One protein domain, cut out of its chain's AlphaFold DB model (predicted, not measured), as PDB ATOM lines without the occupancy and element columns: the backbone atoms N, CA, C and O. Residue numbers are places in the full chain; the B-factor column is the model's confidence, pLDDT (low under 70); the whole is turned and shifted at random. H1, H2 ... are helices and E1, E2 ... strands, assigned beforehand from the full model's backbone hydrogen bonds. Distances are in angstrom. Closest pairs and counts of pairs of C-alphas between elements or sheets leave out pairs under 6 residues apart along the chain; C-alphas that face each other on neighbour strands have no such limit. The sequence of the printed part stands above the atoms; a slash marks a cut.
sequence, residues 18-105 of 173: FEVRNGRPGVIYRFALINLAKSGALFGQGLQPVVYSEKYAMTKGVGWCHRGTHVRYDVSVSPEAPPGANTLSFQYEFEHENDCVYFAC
ATOM      1  N   PHE A  18      20.035 -20.357   9.850       96.62
ATOM      2  CA  PHE A  18      19.151 -19.621  10.749       96.62
ATOM      3  C   PHE A  18      19.126 -18.140  10.394       96.62
ATOM      4  O   PHE A  18      20.083 -17.619   9.825       96.62
ATOM      5  N   GLU A  19      18.042 -17.465  10.764       96.94
ATOM      6  CA  GLU A  19      17.927 -16.014  10.654       96.94
ATOM      7  C   GLU A  19      18.015 -15.344  12.021       96.94
ATOM      8  O   GLU A  19      17.632 -15.909  13.049       96.94
ATOM      9  N   VAL A  20      18.517 -14.115  12.020       97.44
ATOM     10  CA  VAL A  20      18.483 -13.205  13.155       97.44
ATOM     11  C   VAL A  20      17.876 -11.897  12.679       97.44
ATOM     12  O   VAL A  20      18.319 -11.306  11.695       97.44
ATOM     13  N   ARG A  21      16.865 -11.441  13.413       96.62
ATOM     14  CA  ARG A  21      16.235 -10.132  13.232       96.62
ATOM     15  C   ARG A  21      16.582  -9.232  14.404       96.62
ATOM     16  O   ARG A  21      16.932  -9.714  15.482       96.62
ATOM     17  N   ASN A  22      16.413  -7.927  14.209       92.50
ATOM     18  CA  ASN A  22      16.594  -6.913  15.253       92.50
ATOM     19  C   ASN A  22      18.031  -6.847  15.806       92.50
ATOM     20  O   ASN A  22      18.243  -6.515  16.976       92.50
ATOM     21  N   GLY A  23      19.023  -7.156  14.967       93.50
ATOM     22  CA  GLY A  23      20.423  -6.888  15.276       93.50
ATOM     23  C   GLY A  23      20.668  -5.383  15.384       93.50
ATOM     24  O   GLY A  23      20.168  -4.608  14.568       93.50
ATOM     25  N   ARG A  24      21.403  -4.959  16.417       95.38
ATOM     26  CA  ARG A  24      21.732  -3.544  16.635       95.38
ATOM     27  C   ARG A  24      23.079  -3.211  15.990       95.38
ATOM     28  O   ARG A  24      24.058  -3.886  16.318       95.38
ATOM     29  N   PRO A  25      23.156  -2.179  15.133       95.56
ATOM     30  CA  PRO A  25      24.433  -1.694  14.627       95.56
ATOM     31  C   PRO A  25      25.369  -1.211  15.731       95.56
ATOM     32  O   PRO A  25      24.915  -0.732  16.771       95.56
ATOM     33  N   GLY A  26      26.676  -1.367  15.518       94.50
ATOM     34  CA  GLY A  26      27.699  -1.028  16.511       94.50
ATOM     35  C   GLY A  26      27.815  -2.022  17.672       94.50
ATOM     36  O   GLY A  26      28.607  -1.801  18.588       94.50
ATOM     37  N   VAL A  27      27.031  -3.108  17.675       96.56
ATOM     38  CA  VAL A  27      27.090  -4.160  18.697       96.56
ATOM     39  C   VAL A  27      27.636  -5.446  18.089       96.56
ATOM     40  O   VAL A  27      27.101  -5.971  17.113       96.56
ATOM     41  N   ILE A  28      28.683  -5.988  18.712       97.62
ATOM     42  CA  ILE A  28      29.272  -7.272  18.328       97.62
ATOM     43  C   ILE A  28      28.543  -8.396  19.061       97.62
ATOM     44  O   ILE A  28      28.578  -8.494  20.289       97.62
ATOM     45  N   TYR A  29      27.934  -9.290  18.294       97.75
ATOM     46  CA  TYR A  29      27.273 -10.483  18.803       97.75
ATOM     47  C   TYR A  29      28.187 -11.687  18.637       97.75
ATOM     48  O   TYR A  29      28.789 -11.880  17.583       97.75
ATOM     49  N   ARG A  30      28.267 -12.530  19.670       97.56
ATOM     50  CA  ARG A  30      28.962 -13.817  19.599       97.56
ATOM     51  C   ARG A  30      27.946 -14.945  19.509       97.56
ATOM     52  O   ARG A  30      27.185 -15.177  20.446       97.56
ATOM     53  N   PHE A  31      28.001 -15.692  18.417       97.56
ATOM     54  CA  PHE A  31      27.221 -16.906  18.224       97.56
ATOM     55  C   PHE A  31      28.050 -18.121  18.636       97.56
ATOM     56  O   PHE A  31      29.259 -18.165  18.407       97.56
ATOM     57  N   ALA A  32      27.399 -19.104  19.258       96.44
ATOM     58  CA  ALA A  32      28.008 -20.374  19.642       96.44
ATOM     59  C   ALA A  32      27.039 -21.529  19.354       96.44
ATOM     60  O   ALA A  32      25.969 -21.624  19.963       96.44
ATOM     61  N   LEU A  33      27.417 -22.394  18.415       96.00
ATOM     62  CA  LEU A  33      26.723 -23.623  18.031       96.00
ATOM     63  C   LEU A  33      27.455 -24.782  18.705       96.00
ATOM     64  O   LEU A  33      28.546 -25.140  18.275       96.00
ATOM     65  N   ILE A  34      26.896 -25.314  19.792       95.94
ATOM     66  CA  ILE A  34      27.677 -26.073  20.789       95.94
ATOM     67  C   ILE A  34      27.656 -27.597  20.611       95.94
ATOM     68  O   ILE A  34      28.341 -28.303  21.347       95.94
ATOM     69  N   ASN A  35      26.850 -28.121  19.688       94.50
ATOM     70  CA  ASN A  35      26.589 -29.555  19.544       94.50
ATOM     71  C   ASN A  35      26.965 -30.113  18.156       94.50
ATOM     72  O   ASN A  35      26.344 -31.073  17.696       94.50
ATOM     73  N   LEU A  36      27.964 -29.537  17.479       93.56
ATOM     74  CA  LEU A  36      28.412 -30.013  16.165       93.56
ATOM     75  C   LEU A  36      29.131 -31.363  16.282       93.56
ATOM     76  O   LEU A  36      30.010 -31.549  17.122       93.56
ATOM     77  N   ALA A  37      28.790 -32.305  15.407       90.38
ATOM     78  CA  ALA A  37      29.283 -33.681  15.488       90.38
ATOM     79  C   ALA A  37      30.683 -33.890  14.874       90.38
ATOM     80  O   ALA A  37      31.335 -34.891  15.152       90.38
ATOM     81  N   LYS A  38      31.154 -32.976  14.013       87.12
ATOM     82  CA  LYS A  38      32.345 -33.189  13.170       87.12
ATOM     83  C   LYS A  38      33.619 -32.577  13.751       87.12
ATOM     84  O   LYS A  38      33.925 -31.436  13.452       87.12
ATOM     85  N   SER A  39      34.454 -33.363  14.420       78.06
ATOM     86  CA  SER A  39      35.730 -32.892  14.998       78.06
ATOM     87  C   SER A  39      36.704 -32.206  14.017       78.06
ATOM     88  O   SER A  39      37.501 -31.377  14.440       78.06
ATOM     89  N   GLY A  40      36.632 -32.496  12.712       73.75
ATOM     90  CA  GLY A  40      37.490 -31.908  11.668       73.75
ATOM     91  C   GLY A  40      36.789 -30.897  10.754       73.75
ATOM     92  O   GLY A  40      36.900 -31.001   9.530       73.75
ATOM     93  N   ALA A  41      35.989 -29.976  11.293       79.69
ATOM     94  CA  ALA A  41      35.335 -28.965  10.463       79.69
ATOM     95  C   ALA A  41      36.337 -27.910   9.954       79.69
ATOM     96  O   ALA A  41      37.180 -27.418  10.703       79.69
ATOM     97  N   LEU A  42      36.194 -27.497   8.688       87.12
ATOM     98  CA  LEU A  42      37.054 -26.487   8.050       87.12
ATOM     99  C   LEU A  42      36.982 -25.107   8.726       87.12
ATOM    100  O   LEU A  42      37.832 -24.258   8.477       87.12
ATOM    101  N   PHE A  43      36.006 -24.882   9.610       87.81
ATOM    102  CA  PHE A  43      35.939 -23.682  10.449       87.81
ATOM    103  C   PHE A  43      37.189 -23.509  11.320       87.81
ATOM    104  O   PHE A  43      37.635 -22.384  11.511       87.81
ATOM    105  N   GLY A  44      37.811 -24.606  11.771       83.81
ATOM    106  CA  GLY A  44      39.105 -24.559  12.465       83.81
ATOM    107  C   GLY A  44      40.296 -24.250  11.549       83.81
ATOM    108  O   GLY A  44      41.405 -24.052  12.030       83.81
ATOM    109  N   GLN A  45      40.080 -24.209  10.231       89.31
ATOM    110  CA  GLN A  45      41.099 -24.002   9.195       89.31
ATOM    111  C   GLN A  45      40.846 -22.720   8.381       89.31
ATOM    112  O   GLN A  45      41.358 -22.573   7.275       89.31
ATOM    113  N   GLY A  46      40.048 -21.790   8.913       87.19
ATOM    114  CA  GLY A  46      39.806 -20.481   8.297       87.19
ATOM    115  C   GLY A  46      38.521 -20.366   7.475       87.19
ATOM    116  O   GLY A  46      38.272 -19.304   6.909       87.19
ATOM    117  N   LEU A  47      37.672 -21.402   7.426       91.38
ATOM    118  CA  LEU A  47      36.333 -21.248   6.853       91.38
ATOM    119  C   LEU A  47      35.514 -20.257   7.694       91.38
ATOM    120  O   LEU A  47      35.462 -20.363   8.918       91.38
ATOM    121  N   GLN A  48      34.832 -19.331   7.027       94.31
ATOM    122  CA  GLN A  48      33.869 -18.416   7.637       94.31
ATOM    123  C   GLN A  48      32.440 -18.846   7.299       94.31
ATOM    124  O   GLN A  48      32.219 -19.363   6.195       94.31
ATOM    125  N   PRO A  49      31.461 -18.600   8.190       95.69
ATOM    126  CA  PRO A  49      30.065 -18.752   7.814       95.69
ATOM    127  C   PRO A  49      29.737 -17.832   6.633       95.69
ATOM    128  O   PRO A  49      30.364 -16.788   6.423       95.69
ATOM    129  N   VAL A  50      28.743 -18.235   5.851       97.25
ATOM    130  CA  VAL A  50      28.150 -17.348   4.854       97.25
ATOM    131  C   VAL A  50      26.997 -16.591   5.487       97.25
ATOM    132  O   VAL A  50      26.255 -17.129   6.315       97.25
ATOM    133  N   VAL A  51      26.863 -15.334   5.093       98.00
ATOM    134  CA  VAL A  51      25.865 -14.414   5.613       98.00
ATOM    135  C   VAL A  51      25.128 -13.765   4.453       98.00
ATOM    136  O   VAL A  51      25.744 -13.392   3.452       98.00
ATOM    137  N   TYR A  52      23.815 -13.636   4.595       97.81
ATOM    138  CA  TYR A  52      22.950 -12.905   3.678       97.81
ATOM    139  C   TYR A  52      22.142 -11.885   4.469       97.81
ATOM    140  O   TYR A  52      21.437 -12.250   5.402       97.81
ATOM    141  N   SER A  53      22.249 -10.614   4.098       97.69
ATOM    142  CA  SER A  53      21.440  -9.524   4.647       97.69
ATOM    143  C   SER A  53      20.445  -9.087   3.581       97.69
ATOM    144  O   SER A  53      20.847  -8.768   2.458       97.69
ATOM    145  N   GLU A  54      19.156  -9.049   3.920       97.62
ATOM    146  CA  GLU A  54      18.121  -8.571   2.996       97.62
ATOM    147  C   GLU A  54      18.362  -7.110   2.603       97.62
ATOM    148  O   GLU A  54      18.267  -6.750   1.426       97.62
ATOM    149  N   LYS A  55      18.739  -6.257   3.563       96.25
ATOM    150  CA  LYS A  55      19.036  -4.849   3.275       96.25
ATOM    151  C   LYS A  55      20.281  -4.676   2.421       96.25
ATOM    152  O   LYS A  55      20.284  -3.833   1.522       96.25
ATOM    153  N   TYR A  56      21.321  -5.465   2.656       94.88
ATOM    154  CA  TYR A  56      22.543  -5.401   1.864       94.88
ATOM    155  C   TYR A  56      22.303  -5.895   0.431       94.88
ATOM    156  O   TYR A  56      22.728  -5.246  -0.529       94.88
ATOM    157  N   ALA A  57      21.518  -6.961   0.268       96.50
ATOM    158  CA  ALA A  57      21.080  -7.438  -1.038       96.50
ATOM    159  C   ALA A  57      20.249  -6.381  -1.779       96.50
ATOM    160  O   ALA A  57      20.531  -6.084  -2.938       96.50
ATOM    161  N   MET A  58      19.284  -5.750  -1.109       96.44
ATOM    162  CA  MET A  58      18.424  -4.733  -1.719       96.44
ATOM    163  C   MET A  58      19.180  -3.448  -2.086       96.44
ATOM    164  O   MET A  58      18.941  -2.869  -3.142       96.44
ATOM    165  N   THR A  59      20.078  -2.973  -1.221       95.56
ATOM    166  CA  THR A  59      20.735  -1.664  -1.396       95.56
ATOM    167  C   THR A  59      22.035  -1.728  -2.194       95.56
ATOM    168  O   THR A  59      22.409  -0.735  -2.819       95.56
ATOM    169  N   LYS A  60      22.742  -2.866  -2.170       94.69
ATOM    170  CA  LYS A  60      24.048  -3.049  -2.825       94.69
ATOM    171  C   LYS A  60      24.068  -4.165  -3.866       94.69
ATOM    172  O   LYS A  60      25.076  -4.310  -4.549       94.69
ATOM    173  N   GLY A  61      22.999  -4.953  -3.994       95.31
ATOM    174  CA  GLY A  61      22.961  -6.096  -4.910       95.31
ATOM    175  C   GLY A  61      23.871  -7.253  -4.485       95.31
ATOM    176  O   GLY A  61      24.234  -8.079  -5.318       95.31
ATOM    177  N   VAL A  62      24.284  -7.307  -3.213       94.62
ATOM    178  CA  VAL A  62      25.205  -8.336  -2.713       94.62
ATOM    179  C   VAL A  62      24.422  -9.454  -2.032       94.62
ATOM    180  O   VAL A  62      23.745  -9.226  -1.034       94.62
ATOM    181  N   GLY A  63      24.528 -10.667  -2.574       95.25
ATOM    182  CA  GLY A  63      23.923 -11.867  -1.997       95.25
ATOM    183  C   GLY A  63      24.758 -12.485  -0.871       95.25
ATOM    184  O   GLY A  63      25.418 -11.798  -0.094       95.25
ATOM    185  N   TRP A  64      24.733 -13.817  -0.792       97.19
ATOM    186  CA  TRP A  64      25.503 -14.579   0.192       97.19
ATOM    187  C   TRP A  64      26.996 -14.258   0.100       97.19
ATOM    188  O   TRP A  64      27.591 -14.321  -0.975       97.19
ATOM    189  N   CYS A  65      27.620 -13.948   1.233       96.12
ATOM    190  CA  CYS A  65      29.050 -13.676   1.293       96.12
ATOM    191  C   CYS A  65      29.676 -14.213   2.583       96.12
ATOM    192  O   CYS A  65      29.020 -14.303   3.619       96.12
ATOM    193  N   HIS A  66      30.959 -14.573   2.533       96.25
ATOM    194  CA  HIS A  66      31.697 -14.967   3.732       96.25
ATOM    195  C   HIS A  66      31.870 -13.757   4.652       96.25
ATOM    196  O   HIS A  66      32.415 -12.717   4.254       96.25
ATOM    197  N   ARG A  67      31.356 -13.882   5.874       95.12
ATOM    198  CA  ARG A  67      31.375 -12.839   6.903       95.12
ATOM    199  C   ARG A  67      31.478 -13.480   8.282       95.12
ATOM    200  O   ARG A  67      31.303 -14.681   8.449       95.12
ATOM    201  N   GLY A  68      31.753 -12.650   9.276       94.00
ATOM    202  CA  GLY A  68      31.978 -13.077  10.649       94.00
ATOM    203  C   GLY A  68      33.463 -13.171  10.975       94.00
ATOM    204  O   GLY A  68      34.296 -13.518  10.140       94.00
ATOM    205  N   THR A  69      33.806 -12.808  12.198       95.69
ATOM    206  CA  THR A  69      35.185 -12.727  12.682       95.69
ATOM    207  C   THR A  69      35.377 -13.656  13.870       95.69
ATOM    208  O   THR A  69      34.416 -14.230  14.385       95.69
ATOM    209  N   HIS A  70      36.629 -13.838  14.301       96.31
ATOM    210  CA  HIS A  70      36.962 -14.666  15.465       96.31
ATOM    211  C   HIS A  70      36.333 -16.067  15.405       96.31
ATOM    212  O   HIS A  70      35.842 -16.580  16.412       96.31
ATOM    213  N   VAL A  71      36.318 -16.659  14.208       96.31
ATOM    214  CA  VAL A  71      35.781 -18.000  13.997       96.31
ATOM    215  C   VAL A  71      36.684 -18.999  14.712       96.31
ATOM    216  O   VAL A  71      37.896 -19.009  14.504       96.31
ATOM    217  N   ARG A  72      36.095 -19.812  15.583       94.94
ATOM    218  CA  ARG A  72      36.779 -20.858  16.345       94.94
ATOM    219  C   ARG A  72      35.979 -22.143  16.307       94.94
ATOM    220  O   ARG A  72      34.746 -22.105  16.336       94.94
ATOM    221  N   TYR A  73      36.696 -23.256  16.259       95.44
ATOM    222  CA  TYR A  73      36.125 -24.589  16.242       95.44
ATOM    223  C   TYR A  73      36.877 -25.474  17.227       95.44
ATOM    224  O   TYR A  73      37.987 -25.912  16.940       95.44
ATOM    225  N   ASP A  74      36.263 -25.710  18.379       94.12
ATOM    226  CA  ASP A  74      36.904 -26.371  19.512       94.12
ATOM    227  C   ASP A  74      36.013 -27.488  20.058       94.12
ATOM    228  O   ASP A  74      34.804 -27.517  19.809       94.12
ATOM    229  N   VAL A  75      36.589 -28.391  20.851       94.44
ATOM    230  CA  VAL A  75      35.805 -29.389  21.593       94.44
ATOM    231  C   VAL A  75      34.821 -28.669  22.517       94.44
ATOM    232  O   VAL A  75      35.163 -27.694  23.187       94.44
ATOM    233  N   SER A  76      33.572 -29.130  22.531       94.44
ATOM    234  CA  SER A  76      32.525 -28.502  23.324       94.44
ATOM    235  C   SER A  76      32.732 -28.768  24.809       94.44
ATOM    236  O   SER A  76      32.902 -29.911  25.228       94.44
ATOM    237  N   VAL A  77      32.681 -27.698  25.600       93.44
ATOM    238  CA  VAL A  77      32.762 -27.740  27.070       93.44
ATOM    239  C   VAL A  77      31.410 -27.469  27.733       93.44
ATOM    240  O   VAL A  77      31.320 -27.428  28.957       93.44
ATOM    241  N   SER A  78      30.360 -27.238  26.937       92.06
ATOM    242  CA  SER A  78      29.027 -26.976  27.476       92.06
ATOM    243  C   SER A  78      28.423 -28.265  28.043       92.06
ATOM    244  O   SER A  78      28.431 -29.277  27.342       92.06
ATOM    245  N   PRO A  79      27.826 -28.239  29.249       91.06
ATOM    246  CA  PRO A  79      27.114 -29.393  29.802       91.06
ATOM    247  C   PRO A  79      25.864 -29.768  28.989       91.06
ATOM    248  O   PRO A  79      25.378 -30.890  29.081       91.06
ATOM    249  N   GLU A  80      25.345 -28.843  28.179       91.19
ATOM    250  CA  GLU A  80      24.199 -29.063  27.287       91.19
ATOM    251  C   GLU A  80      24.602 -29.788  25.994       91.19
ATOM    252  O   GLU A  80      23.749 -30.248  25.231       91.19
ATOM    253  N   ALA A  81      25.904 -29.850  25.703       90.81
ATOM    254  CA  ALA A  81      26.414 -30.491  24.509       90.81
ATOM    255  C   ALA A  81      26.572 -32.005  24.731       90.81
ATOM    256  O   ALA A  81      27.057 -32.438  25.776       90.81
ATOM    257  N   PRO A  82      26.224 -32.836  23.734       89.69
ATOM    258  CA  PRO A  82      26.498 -34.266  23.789       89.69
ATOM    259  C   PRO A  82      28.003 -34.556  23.945       89.69
ATOM    260  O   PRO A  82      28.818 -33.813  23.387       89.69
ATOM    261  N   PRO A  83      28.393 -35.645  24.635       89.19
ATOM    262  CA  PRO A  83      29.798 -36.013  24.790       89.19
ATOM    263  C   PRO A  83      30.525 -36.118  23.444       89.19
ATOM    264  O   PRO A  83      30.018 -36.723  22.500       89.19
ATOM    265  N   GLY A  84      31.716 -35.520  23.355       88.81
ATOM    266  CA  GLY A  84      32.525 -35.508  22.129       88.81
ATOM    267  C   GLY A  84      32.038 -34.548  21.035       88.81
ATOM    268  O   GLY A  84      32.605 -34.540  19.943       88.81
ATOM    269  N   ALA A  85      31.011 -33.734  21.299       93.75
ATOM    270  CA  ALA A  85      30.601 -32.679  20.384       93.75
ATOM    271  C   ALA A  85      31.610 -31.522  20.349       93.75
ATOM    272  O   ALA A  85      32.487 -31.384  21.202       93.75
ATOM    273  N   ASN A  86      31.449 -30.655  19.358       94.38
ATOM    274  CA  ASN A  86      32.301 -29.503  19.105       94.38
ATOM    275  C   ASN A  86      31.465 -28.221  19.104       94.38
ATOM    276  O   ASN A  86      30.275 -28.232  18.771       94.38
ATOM    277  N   THR A  87      32.106 -27.112  19.452       95.62
ATOM    278  CA  THR A  87      31.533 -25.774  19.408       95.62
ATOM    279  C   THR A  87      32.126 -24.979  18.253       95.62
ATOM    280  O   THR A  87      33.324 -24.713  18.231       95.62
ATOM    281  N   LEU A  88      31.270 -24.530  17.333       96.31
ATOM    282  CA  LEU A  88      31.594 -23.437  16.416       96.31
ATOM    283  C   LEU A  88      31.188 -22.127  17.078       96.31
ATOM    284  O   LEU A  88      30.013 -21.945  17.402       96.31
ATOM    285  N   SER A  89      32.130 -21.203  17.247       96.56
ATOM    286  CA  SER A  89      31.805 -19.837  17.651       96.56
ATOM    287  C   SER A  89      32.370 -18.813  16.686       96.56
ATOM    288  O   SER A  89      33.446 -19.008  16.136       96.56
ATOM    289  N   PHE A  90      31.626 -17.737  16.469       97.44
ATOM    290  CA  PHE A  90      32.033 -16.622  15.623       97.44
ATOM    291  C   PHE A  90      31.373 -15.341  16.117       97.44
ATOM    292  O   PHE A  90      30.360 -15.370  16.822       97.44
ATOM    293  N   GLN A  91      31.969 -14.213  15.762       98.06
ATOM    294  CA  GLN A  91      31.444 -12.888  16.037       98.06
ATOM    295  C   GLN A  91      30.866 -12.272  14.771       98.06
ATOM    296  O   GLN A  91      31.371 -12.509  13.674       98.06
ATOM    297  N   TYR A  92      29.823 -11.468  14.926       97.94
ATOM    298  CA  TYR A  92      29.230 -10.712  13.836       97.94
ATOM    299  C   TYR A  92      28.667  -9.391  14.359       97.94
ATOM    300  O   TYR A  92      28.055  -9.346  15.427       97.94
ATOM    301  N   GLU A  93      28.889  -8.327  13.599       97.44
ATOM    302  CA  GLU A  93      28.331  -7.002  13.837       97.44
ATOM    303  C   GLU A  93      27.305  -6.724  12.739       97.44
ATOM    304  O   GLU A  93      27.599  -6.884  11.556       97.44
ATOM    305  N   PHE A  94      26.088  -6.358  13.134       96.50
ATOM    306  CA  PHE A  94      25.018  -6.066  12.187       96.50
ATOM    307  C   PHE A  94      25.221  -4.674  11.590       96.50
ATOM    308  O   PHE A  94      25.466  -3.720  12.316       96.50
ATOM    309  N   GLU A  95      25.085  -4.536  10.274       93.62
ATOM    310  CA  GLU A  95      25.327  -3.252   9.596       93.62
ATOM    311  C   GLU A  95      24.088  -2.342   9.577       93.62
ATOM    312  O   GLU A  95      24.195  -1.124   9.416       93.62
ATOM    313  N   HIS A  96      22.894  -2.917   9.732       93.62
ATOM    314  CA  HIS A  96      21.632  -2.216   9.521       93.62
ATOM    315  C   HIS A  96      20.619  -2.510  10.635       93.62
ATOM    316  O   HIS A  96      20.405  -3.662  11.010       93.62
ATOM    317  N   GLU A  97      19.943  -1.470  11.134       93.81
ATOM    318  CA  GLU A  97      18.789  -1.637  12.029       93.81
ATOM    319  C   GLU A  97      17.628  -2.309  11.293       93.81
ATOM    320  O   GLU A  97      17.434  -2.057  10.105       93.81
ATOM    321  N   ASN A  98      16.804  -3.096  11.992       93.19
ATOM    322  CA  ASN A  98      15.623  -3.767  11.421       93.19
ATOM    323  C   ASN A  98      15.938  -4.591  10.158       93.19
ATOM    324  O   ASN A  98      15.145  -4.629   9.219       93.19
ATOM    325  N   ASP A  99      17.129  -5.181  10.105       96.06
ATOM    326  CA  ASP A  99      17.532  -6.100   9.046       96.06
ATOM    327  C   ASP A  99      17.163  -7.542   9.402       96.06
ATOM    328  O   ASP A  99      17.082  -7.904  10.584       96.06
ATOM    329  N   CYS A 100      16.962  -8.356   8.370       97.81
ATOM    330  CA  CYS A 100      16.874  -9.803   8.487       97.81
ATOM    331  C   CYS A 100      18.164 -10.396   7.925       97.81
ATOM    332  O   CYS A 100      18.452 -10.274   6.730       97.81
ATOM    333  N   VAL A 101      18.963 -11.004   8.802       98.12
ATOM    334  CA  VAL A 101      20.269 -11.554   8.437       98.12
ATOM    335  C   VAL A 101      20.268 -13.059   8.629       98.12
ATOM    336  O   VAL A 101      20.033 -13.562   9.727       98.12
ATOM    337  N   TYR A 102      20.572 -13.778   7.557       98.06
ATOM    338  CA  TYR A 102      20.665 -15.226   7.518       98.06
ATOM    339  C   TYR A 102      22.118 -15.670   7.635       98.06
ATOM    340  O   TYR A 102      23.009 -15.077   7.029       98.06
ATOM    341  N   PHE A 103      22.347 -16.753   8.371       97.88
ATOM    342  CA  PHE A 103      23.650 -17.376   8.574       97.88
ATOM    343  C   PHE A 103      23.582 -18.839   8.161       97.88
ATOM    344  O   PHE A 103      22.664 -19.555   8.567       97.88
ATOM    345  N   ALA A 104      24.581 -19.303   7.412       96.75
ATOM    346  CA  ALA A 104      24.707 -20.708   7.044       96.75
ATOM    347  C   ALA A 104      26.169 -21.171   7.003       96.75
ATOM    348  O   ALA A 104      27.094 -20.354   6.959       96.75
ATOM    349  N   CYS A 105      26.400 -22.488   7.029       92.88
ATOM    350  CA  CYS A 105      27.761 -23.018   6.909       92.88
ATOM    351  C   CYS A 105      28.306 -22.957   5.477       92.88
ATOM    352  O   CYS A 105      29.503 -22.739   5.309       92.88
TER     353      CYS A 105
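AT A GLANCE: This is residues 18 to 105 of the 173 residues of the protein "Pepdidase_M14_N domain-containing protein" of Phytophthora kernoviae (UniProt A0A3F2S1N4). Two three-stranded sheets, a long one of E2, E5 and E4 and a shorter one of E1, E6 and E3, are set one over the other but offset and only partly face to face, with no close contact between their named strands. The chain passes between the sheets near one end through residues 22 to 27 and 94 to 99; short H2 lies at the edge of the shorter sheet and short H1 on the longer one. The 88 printed residues hold two named helices and six named strands, in the order E1 E2 H1 E3 H2 E4 E5 E6, and the class is mixed, helices and strands. The sheets' orders are E1 - E6 - E3 and E2 - E5 - E4, both antiparallel. The whole is elongated, spanning 43 by 22 by 18 A, and only just compact, close to loose, with a radius of gyration of the C-alphas of 14.0 A.

HOW THE PARTS SIT: E1, residues 18 to 21, is an edge strand and the antiparallel neighbour of E6, residues 100 to 104, with N 20 and O 101 2.8 A apart. On its other side, E6 is the antiparallel neighbour of E3, residues 50 to 53, with N 52 and O 102 2.9 A apart. E2, residues 28 to 36, and E5, residues 86 to 93, are antiparallel at 161 degrees, with N 33 and O 88 2.8 A apart. E4, residues 69 to 75, forms a hairpin with E5, and N 72 and O 89 are 2.8 A apart. E2 is apart from E6 and E3. H1, residues 42 to 45, is on the sheet of E2, E5 and E4 at a height over the sheet of 6.3 A, only just over none of its strands, with 2 C-alphas falling on E4; its closest C-alphas to E4 are those of Gly 44 and Tyr 73, 4.8 A apart. H2, residues 54 to 60, only grazes the sheet of E1, E6 and E3; its closest C-alphas to E6 are those of Glu 54 and Cys 100, 5.8 A apart. Residues 65 to 66 pair antiparallel with residues 50 to 51 of E3. In H2 every O i to N i+4 pair is within hydrogen-bond range; H1 is too short for such a pair.

IN THESE COORDINATES: E1 begins at C-alpha 18, (19.151, -19.621, 10.749). E2 is 22.9 A long, E4 18.9 A, E5 23.4 A and E6 13.5 A. E1 measures 10.2 A, E3 10.3 A, H1 4.9 A and H2 10.0 A. E6 ends at C-alpha 104, (24.707, -20.708, 7.044).

THE WHOLE: The two C-alphas farthest apart, those of Thr 59 and Pro 83, are 44.1 A apart. The printed part has no cut and no long link. The mean pLDDT of the printed part is 94.1, and no printed residue is under 70.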